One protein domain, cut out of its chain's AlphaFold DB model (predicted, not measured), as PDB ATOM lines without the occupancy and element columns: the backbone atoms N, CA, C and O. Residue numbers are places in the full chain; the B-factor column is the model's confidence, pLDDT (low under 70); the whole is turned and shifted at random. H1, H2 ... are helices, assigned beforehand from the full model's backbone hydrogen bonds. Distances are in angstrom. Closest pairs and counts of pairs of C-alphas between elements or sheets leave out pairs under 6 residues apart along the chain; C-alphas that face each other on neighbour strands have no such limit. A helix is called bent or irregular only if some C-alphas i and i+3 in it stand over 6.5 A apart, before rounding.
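Overview. This is residues 446 to 498 of the 513 residues of the protein "DEAD/DEAH box RNA helicase" of Phytophthora palmivora var. palmivora (UniProt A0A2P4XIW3). Two helices with no close packing between them are joined by a long loop that runs out beyond the end of H1, turns at residues 465 to 470, which stick out, and folds back past H1 to the beginning of H2. The free turn at one end and the approach to H2 at the other make the length. The printed part has 53 residues, with two named helices in the order H1, H2 and no named strand; the class is all helix. The whole is loose, with a radius of gyration of the C-alphas of 13.1 A and spans of 40 by 18 by 17 A.

Along the chain. H1, residues 446 to 460, begins with C-alpha 446 at (-9.426, -48.582, 50.294) and is 21.4 A long from first to last C-alpha. Residues 461 to 483 hold no named element. H2, residues 484 to 496, is 18.0 A long and ends with C-alpha 496 at (4.522, -58.346, 42.807).

Arrangement. H1 and H2 are apart, but only just, with their closest C-alphas 8.1 A from each other. Along z both helices run toward lower values from first to last residue. In H1 and H2 every O i to N i+4 pair is within hydrogen-bond range. Neither helix is bent.

Size, cuts and confidence. The C-alphas farthest apart are those of Lys 467 and Thr 483, at 40.5 A. The link from H1 to H2, 23 residues, is long, and residues 465 to 470 in it stand free. The printed part has no cut. The mean pLDDT of the printed part is 76.1; residues 462 to 475 and 497 to 498 are under 70.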
ATOM      1  N   ARG A 446     -10.574 -49.518  50.260       89.31
ATOM      2  CA  ARG A 446      -9.426 -48.582  50.294       89.31
ATOM      3  C   ARG A 446      -8.226 -49.045  49.470       89.31
ATOM      4  O   ARG A 446      -7.646 -48.241  48.746       89.31
ATOM      5  N   LEU A 447      -7.891 -50.335  49.535       89.50
ATOM      6  CA  LEU A 447      -6.799 -50.910  48.749       89.50
ATOM      7  C   LEU A 447      -7.074 -50.808  47.243       89.50
ATOM      8  O   LEU A 447      -6.196 -50.392  46.493       89.50
ATOM      9  N   CYS A 448      -8.288 -51.141  46.803       89.06
ATOM     10  CA  CYS A 448      -8.688 -51.068  45.399       89.06
ATOM     11  C   CYS A 448      -8.723 -49.618  44.897       89.06
ATOM     12  O   CYS A 448      -8.188 -49.342  43.831       89.06
ATOM     13  N   ALA A 449      -9.267 -48.681  45.679       89.25
ATOM     14  CA  ALA A 449      -9.299 -47.264  45.311       89.25
ATOM     15  C   ALA A 449      -7.887 -46.671  45.163       89.25
ATOM     16  O   ALA A 449      -7.586 -46.068  44.136       89.25
ATOM     17  N   LEU A 450      -6.992 -46.924  46.130       90.44
ATOM     18  CA  LEU A 450      -5.581 -46.527  46.045       90.44
ATOM     19  C   LEU A 450      -4.887 -47.171  44.831       90.44
ATOM     20  O   LEU A 450      -4.147 -46.504  44.115       90.44
ATOM     21  N   THR A 451      -5.160 -48.452  44.570       89.19
ATOM     22  CA  THR A 451      -4.647 -49.186  43.400       89.19
ATOM     23  C   THR A 451      -5.096 -48.535  42.088       89.19
ATOM     24  O   THR A 451      -4.277 -48.362  41.190       89.19
ATOM     25  N   CYS A 452      -6.370 -48.156  41.964       87.38
ATOM     26  CA  CYS A 452      -6.905 -47.500  40.772       87.38
ATOM     27  C   CYS A 452      -6.343 -46.085  40.598       87.38
ATOM     28  O   CYS A 452      -5.837 -45.778  39.524       87.38
ATOM     29  N   PHE A 453      -6.345 -45.268  41.656       88.44
ATOM     30  CA  PHE A 453      -5.799 -43.909  41.638       88.44
ATOM     31  C   PHE A 453      -4.331 -43.892  41.187       88.44
ATOM     32  O   PHE A 453      -3.991 -43.239  40.204       88.44
ATOM     33  N   LEU A 454      -3.472 -44.712  41.807       87.31
ATOM     34  CA  LEU A 454      -2.056 -44.810  41.431       87.31
ATOM     35  C   LEU A 454      -1.839 -45.303  39.990       87.31
ATOM     36  O   LEU A 454      -0.825 -44.967  39.384       87.31
ATOM     37  N   ARG A 455      -2.754 -46.099  39.418       84.12
ATOM     38  CA  ARG A 455      -2.673 -46.521  38.006       84.12
ATOM     39  C   ARG A 455      -3.109 -45.436  37.029       84.12
ATOM     40  O   ARG A 455      -2.634 -45.448  35.896       84.12
ATOM     41  N   GLU A 456      -4.018 -44.559  37.434       83.44
ATOM     42  CA  GLU A 456      -4.532 -43.484  36.590       83.44
ATOM     43  C   GLU A 456      -3.520 -42.330  36.525       83.44
ATOM     44  O   GLU A 456      -3.075 -41.969  35.438       83.44
ATOM     45  N   GLU A 457      -3.015 -41.877  37.676       82.81
ATOM     46  CA  GLU A 457      -1.961 -40.851  37.770       82.81
ATOM     47  C   GLU A 457      -0.681 -41.242  37.008       82.81
ATOM     48  O   GLU A 457      -0.081 -40.432  36.301       82.81
ATOM     49  N   LEU A 458      -0.265 -42.514  37.081       77.75
ATOM     50  CA  LEU A 458       0.896 -43.009  36.329       77.75
ATOM     51  C   LEU A 458       0.621 -43.236  34.831       77.75
ATOM     52  O   LEU A 458       1.574 -43.360  34.059       77.75
ATOM     53  N   ARG A 459      -0.649 -43.280  34.395       77.62
ATOM     54  CA  ARG A 459      -1.018 -43.328  32.968       77.62
ATOM     55  C   ARG A 459      -0.943 -41.941  32.332       77.62
ATOM     56  O   ARG A 459      -0.436 -41.831  31.217       77.62
ATOM     57  N   HIS A 460      -1.426 -40.918  33.041       74.94
ATOM     58  CA  HIS A 460      -1.445 -39.519  32.584       74.94
ATOM     59  C   HIS A 460      -0.127 -38.773  32.831       74.94
ATOM     60  O   HIS A 460       0.052 -37.660  32.343       74.94
ATOM     61  N   ALA A 461       0.819 -39.396  33.539       70.62
ATOM     62  CA  ALA A 461       2.170 -38.888  33.736       70.62
ATOM     63  C   ALA A 461       2.832 -38.442  32.407       70.62
ATOM     64  O   ALA A 461       2.840 -39.215  31.439       70.62
ATOM     65  N   PRO A 462       3.444 -37.242  32.348       61.19
ATOM     66  CA  PRO A 462       4.056 -36.730  31.125       61.19
ATOM     67  C   PRO A 462       5.207 -37.623  30.639       61.19
ATOM     68  O   PRO A 462       5.944 -38.233  31.426       61.19
ATOM     69  N   ARG A 463       5.347 -37.713  29.311       63.50
ATOM     70  CA  ARG A 463       6.310 -38.588  28.629       63.50
ATOM     71  C   ARG A 463       7.407 -37.771  27.953       63.50
ATOM     72  O   ARG A 463       7.131 -36.994  27.042       63.50
ATOM     73  N   ASP A 464       8.652 -38.013  28.347       52.50
ATOM     74  CA  ASP A 464       9.813 -37.402  27.705       52.50
ATOM     75  C   ASP A 464      10.073 -38.041  26.329       52.50
ATOM     76  O   ASP A 464      10.626 -39.134  26.240       52.50
ATOM     77  N   ASN A 465       9.768 -37.291  25.266       50.00
ATOM     78  CA  ASN A 465      10.077 -37.561  23.853       50.00
ATOM     79  C   ASN A 465       9.259 -38.649  23.124       50.00
ATOM     80  O   ASN A 465       8.944 -39.722  23.628       50.00
ATOM     81  N   LYS A 466       8.993 -38.383  21.834       48.03
ATOM     82  CA  LYS A 466       8.138 -39.175  20.924       48.03
ATOM     83  C   LYS A 466       8.664 -40.575  20.527       48.03
ATOM     84  O   LYS A 466       8.083 -41.177  19.629       48.03
ATOM     85  N   LYS A 467       9.753 -41.091  21.115       47.78
ATOM     86  CA  LYS A 467      10.361 -42.378  20.696       47.78
ATOM     87  C   LYS A 467       9.983 -43.586  21.561       47.78
ATOM     88  O   LYS A 467       9.813 -44.663  20.999       47.78
ATOM     89  N   ASP A 468       9.746 -43.413  22.863       46.12
ATOM     90  CA  ASP A 468       9.377 -44.518  23.764       46.12
ATOM     91  C   ASP A 468       7.853 -44.570  23.983       46.12
ATOM     92  O   ASP A 468       7.314 -44.190  25.024       46.12
ATOM     93  N   SER A 469       7.121 -45.043  22.970       45.97
ATOM     94  CA  SER A 469       5.647 -45.082  22.971       45.97
ATOM     95  C   SER A 469       5.026 -46.065  23.982       45.97
ATOM     96  O   SER A 469       3.831 -45.966  24.277       45.97
ATOM     97  N   THR A 470       5.819 -46.980  24.545       47.75
ATOM     98  CA  THR A 470       5.374 -48.122  25.370       47.75
ATOM     99  C   THR A 470       5.741 -48.032  26.859       47.75
ATOM    100  O   THR A 470       5.376 -48.921  27.629       47.75
ATOM    101  N   GLY A 471       6.443 -46.978  27.293       49.31
ATOM    102  CA  GLY A 471       6.829 -46.769  28.696       49.31
ATOM    103  C   GLY A 471       5.822 -45.931  29.509       49.31
ATOM    104  O   GLY A 471       5.131 -45.083  28.936       49.31
ATOM    105  N   PRO A 472       5.734 -46.120  30.844       50.59
ATOM    106  CA  PRO A 472       5.018 -45.201  31.731       50.59
ATOM    107  C   PRO A 472       5.754 -43.853  31.841       50.59
ATOM    108  O   PRO A 472       6.984 -43.802  31.795       50.59
ATOM    109  N   GLY A 473       5.000 -42.760  31.997       55.00
ATOM    110  CA  GLY A 473       5.555 -41.406  32.106       55.00
ATOM    111  C   GLY A 473       6.289 -41.139  33.426       55.00
ATOM    112  O   GLY A 473       6.169 -41.887  34.400       55.00
ATOM    113  N   LYS A 474       7.050 -40.040  33.487       62.25
ATOM    114  CA  LYS A 474       7.835 -39.672  34.678       62.25
ATOM    115  C   LYS A 474       6.980 -38.928  35.704       62.25
ATOM    116  O   LYS A 474       6.992 -37.702  35.763       62.25
ATOM    117  N   CYS A 475       6.299 -39.672  36.569       69.69
ATOM    118  CA  CYS A 475       5.635 -39.131  37.757       69.69
ATOM    119  C   CYS A 475       6.293 -39.654  39.052       69.69
ATOM    120  O   CYS A 475       6.813 -40.771  39.099       69.69
ATOM    121  N   LYS A 476       6.293 -38.828  40.106       76.56
ATOM    122  CA  LYS A 476       6.750 -39.175  41.460       76.56
ATOM    123  C   LYS A 476       5.569 -39.046  42.421       76.56
ATOM    124  O   LYS A 476       5.183 -37.932  42.753       76.56
ATOM    125  N   ILE A 477       5.038 -40.171  42.891       83.12
ATOM    126  CA  ILE A 477       3.947 -40.201  43.874       83.12
ATOM    127  C   ILE A 477       4.506 -40.659  45.225       83.12
ATOM    128  O   ILE A 477       5.201 -41.673  45.296       83.12
ATOM    129  N   VAL A 478       4.190 -39.925  46.293       85.06
ATOM    130  CA  VAL A 478       4.493 -40.310  47.680       85.06
ATOM    131  C   VAL A 478       3.198 -40.774  48.340       85.06
ATOM    132  O   VAL A 478       2.199 -40.061  48.310       85.06
ATOM    133  N   VAL A 479       3.204 -41.973  48.925       89.00
ATOM    134  CA  VAL A 479       2.032 -42.565  49.584       89.00
ATOM    135  C   VAL A 479       2.327 -42.723  51.069       89.00
ATOM    136  O   VAL A 479       3.168 -43.532  51.456       89.00
ATOM    137  N   PHE A 480       1.626 -41.953  51.898       87.56
ATOM    138  CA  PHE A 480       1.729 -42.040  53.353       87.56
ATOM    139  C   PHE A 480       0.818 -43.151  53.889       87.56
ATOM    140  O   PHE A 480      -0.335 -43.286  53.479       87.56
ATOM    141  N   LEU A 481       1.346 -43.965  54.804       87.31
ATOM    142  CA  LEU A 481       0.661 -45.095  55.433       87.31
ATOM    143  C   LEU A 481       0.974 -45.093  56.933       87.31
ATOM    144  O   LEU A 481       2.063 -44.700  57.338       87.31
ATOM    145  N   SER A 482       0.023 -45.533  57.758       82.50
ATOM    146  CA  SER A 482       0.072 -45.337  59.215       82.50
ATOM    147  C   SER A 482       1.066 -46.225  59.973       82.50
ATOM    148  O   SER A 482       1.318 -45.962  61.144       82.50
ATOM    149  N   THR A 483       1.611 -47.280  59.358       85.88
ATOM    150  CA  THR A 483       2.598 -48.181  59.984       85.88
ATOM    151  C   THR A 483       3.598 -48.729  58.964       85.88
ATOM    152  O   THR A 483       3.287 -48.861  57.778       85.88
ATOM    153  N   CYS A 484       4.786 -49.124  59.434       77.56
ATOM    154  CA  CYS A 484       5.795 -49.796  58.608       77.56
ATOM    155  C   CYS A 484       5.268 -51.106  58.000       77.56
ATOM    156  O   CYS A 484       5.485 -51.352  56.818       77.56
ATOM    157  N   ASP A 485       4.494 -51.895  58.755       80.94
ATOM    158  CA  ASP A 485       3.869 -53.130  58.254       80.94
ATOM    159  C   ASP A 485       2.932 -52.859  57.065       80.94
ATOM    160  O   ASP A 485       2.885 -53.632  56.104       80.94
ATOM    161  N   ALA A 486       2.201 -51.737  57.097       86.81
ATOM    162  CA  ALA A 486       1.370 -51.316  55.979       86.81
ATOM    163  C   ALA A 486       2.225 -50.905  54.770       86.81
ATOM    164  O   ALA A 486       1.868 -51.258  53.645       86.81
ATOM    165  N   VAL A 487       3.351 -50.208  54.973       88.56
ATOM    166  CA  VAL A 487       4.300 -49.871  53.895       88.56
ATOM    167  C   VAL A 487       4.859 -51.141  53.249       88.56
ATOM    168  O   VAL A 487       4.749 -51.293  52.032       88.56
ATOM    169  N   ASP A 488       5.375 -52.086  54.039       85.38
ATOM    170  CA  ASP A 488       5.943 -53.343  53.539       85.38
ATOM    171  C   ASP A 488       4.902 -54.204  52.806       85.38
ATOM    172  O   ASP A 488       5.209 -54.793  51.760       85.38
ATOM    173  N   PHE A 489       3.656 -54.239  53.295       92.44
ATOM    174  CA  PHE A 489       2.540 -54.903  52.618       92.44
ATOM    175  C   PHE A 489       2.247 -54.276  51.247       92.44
ATOM    176  O   PHE A 489       2.280 -54.985  50.237       92.44
ATOM    177  N   HIS A 490       1.999 -52.962  51.181       91.69
ATOM    178  CA  HIS A 490       1.640 -52.285  49.929       91.69
ATOM    179  C   HIS A 490       2.801 -52.294  48.925       91.69
ATOM    180  O   HIS A 490       2.591 -52.602  47.750       91.69
ATOM    181  N   TYR A 491       4.037 -52.058  49.379       88.38
ATOM    182  CA  TYR A 491       5.240 -52.167  48.550       88.38
ATOM    183  C   TYR A 491       5.398 -53.577  47.967       88.38
ATOM    184  O   TYR A 491       5.593 -53.741  46.758       88.38
ATOM    185  N   THR A 492       5.249 -54.615  48.796       89.06
ATOM    186  CA  THR A 492       5.321 -56.011  48.344       89.06
ATOM    187  C   THR A 492       4.207 -56.345  47.351       89.06
ATOM    188  O   THR A 492       4.467 -57.040  46.367       89.06
ATOM    189  N   LEU A 493       2.987 -55.853  47.580       88.69
ATOM    190  CA  LEU A 493       1.831 -56.076  46.714       88.69
ATOM    191  C   LEU A 493       2.018 -55.417  45.340       88.69
ATOM    192  O   LEU A 493       2.024 -56.113  44.322       88.69
ATOM    193  N   PHE A 494       2.224 -54.097  45.301       87.31
ATOM    194  CA  PHE A 494       2.336 -53.336  44.053       87.31
ATOM    195  C   PHE A 494       3.538 -53.789  43.210       87.31
ATOM    196  O   PHE A 494       3.422 -53.891  41.986       87.31
ATOM    197  N   ARG A 495       4.658 -54.156  43.856       83.00
ATOM    198  CA  ARG A 495       5.838 -54.718  43.181       83.00
ATOM    199  C   ARG A 495       5.589 -56.115  42.604       83.00
ATOM    200  O   ARG A 495       6.085 -56.402  41.519       83.00
ATOM    201  N   LYS A 496       4.840 -56.986  43.294       80.75
ATOM    202  CA  LYS A 496       4.522 -58.346  42.807       80.75
ATOM    203  C   LYS A 496       3.550 -58.335  41.631       80.75
ATOM    204  O   LYS A 496       3.801 -58.996  40.632       80.75
ATOM    205  N   PHE A 497       2.450 -57.594  41.746       68.00
ATOM    206  CA  PHE A 497       1.338 -57.666  40.791       68.00
ATOM    207  C   PHE A 497       1.540 -56.833  39.512       68.00
ATOM    208  O   PHE A 497       0.627 -56.759  38.695       68.00
ATOM    209  N   LYS A 498       2.703 -56.181  39.322       66.31
ATOM    210  CA  LYS A 498       2.982 -55.263  38.191       66.31
ATOM    211  C   LYS A 498       1.878 -54.210  37.967       66.31
ATOM    212  O   LYS A 498       1.710 -53.701  36.860       66.31
TER     213      LYS A 498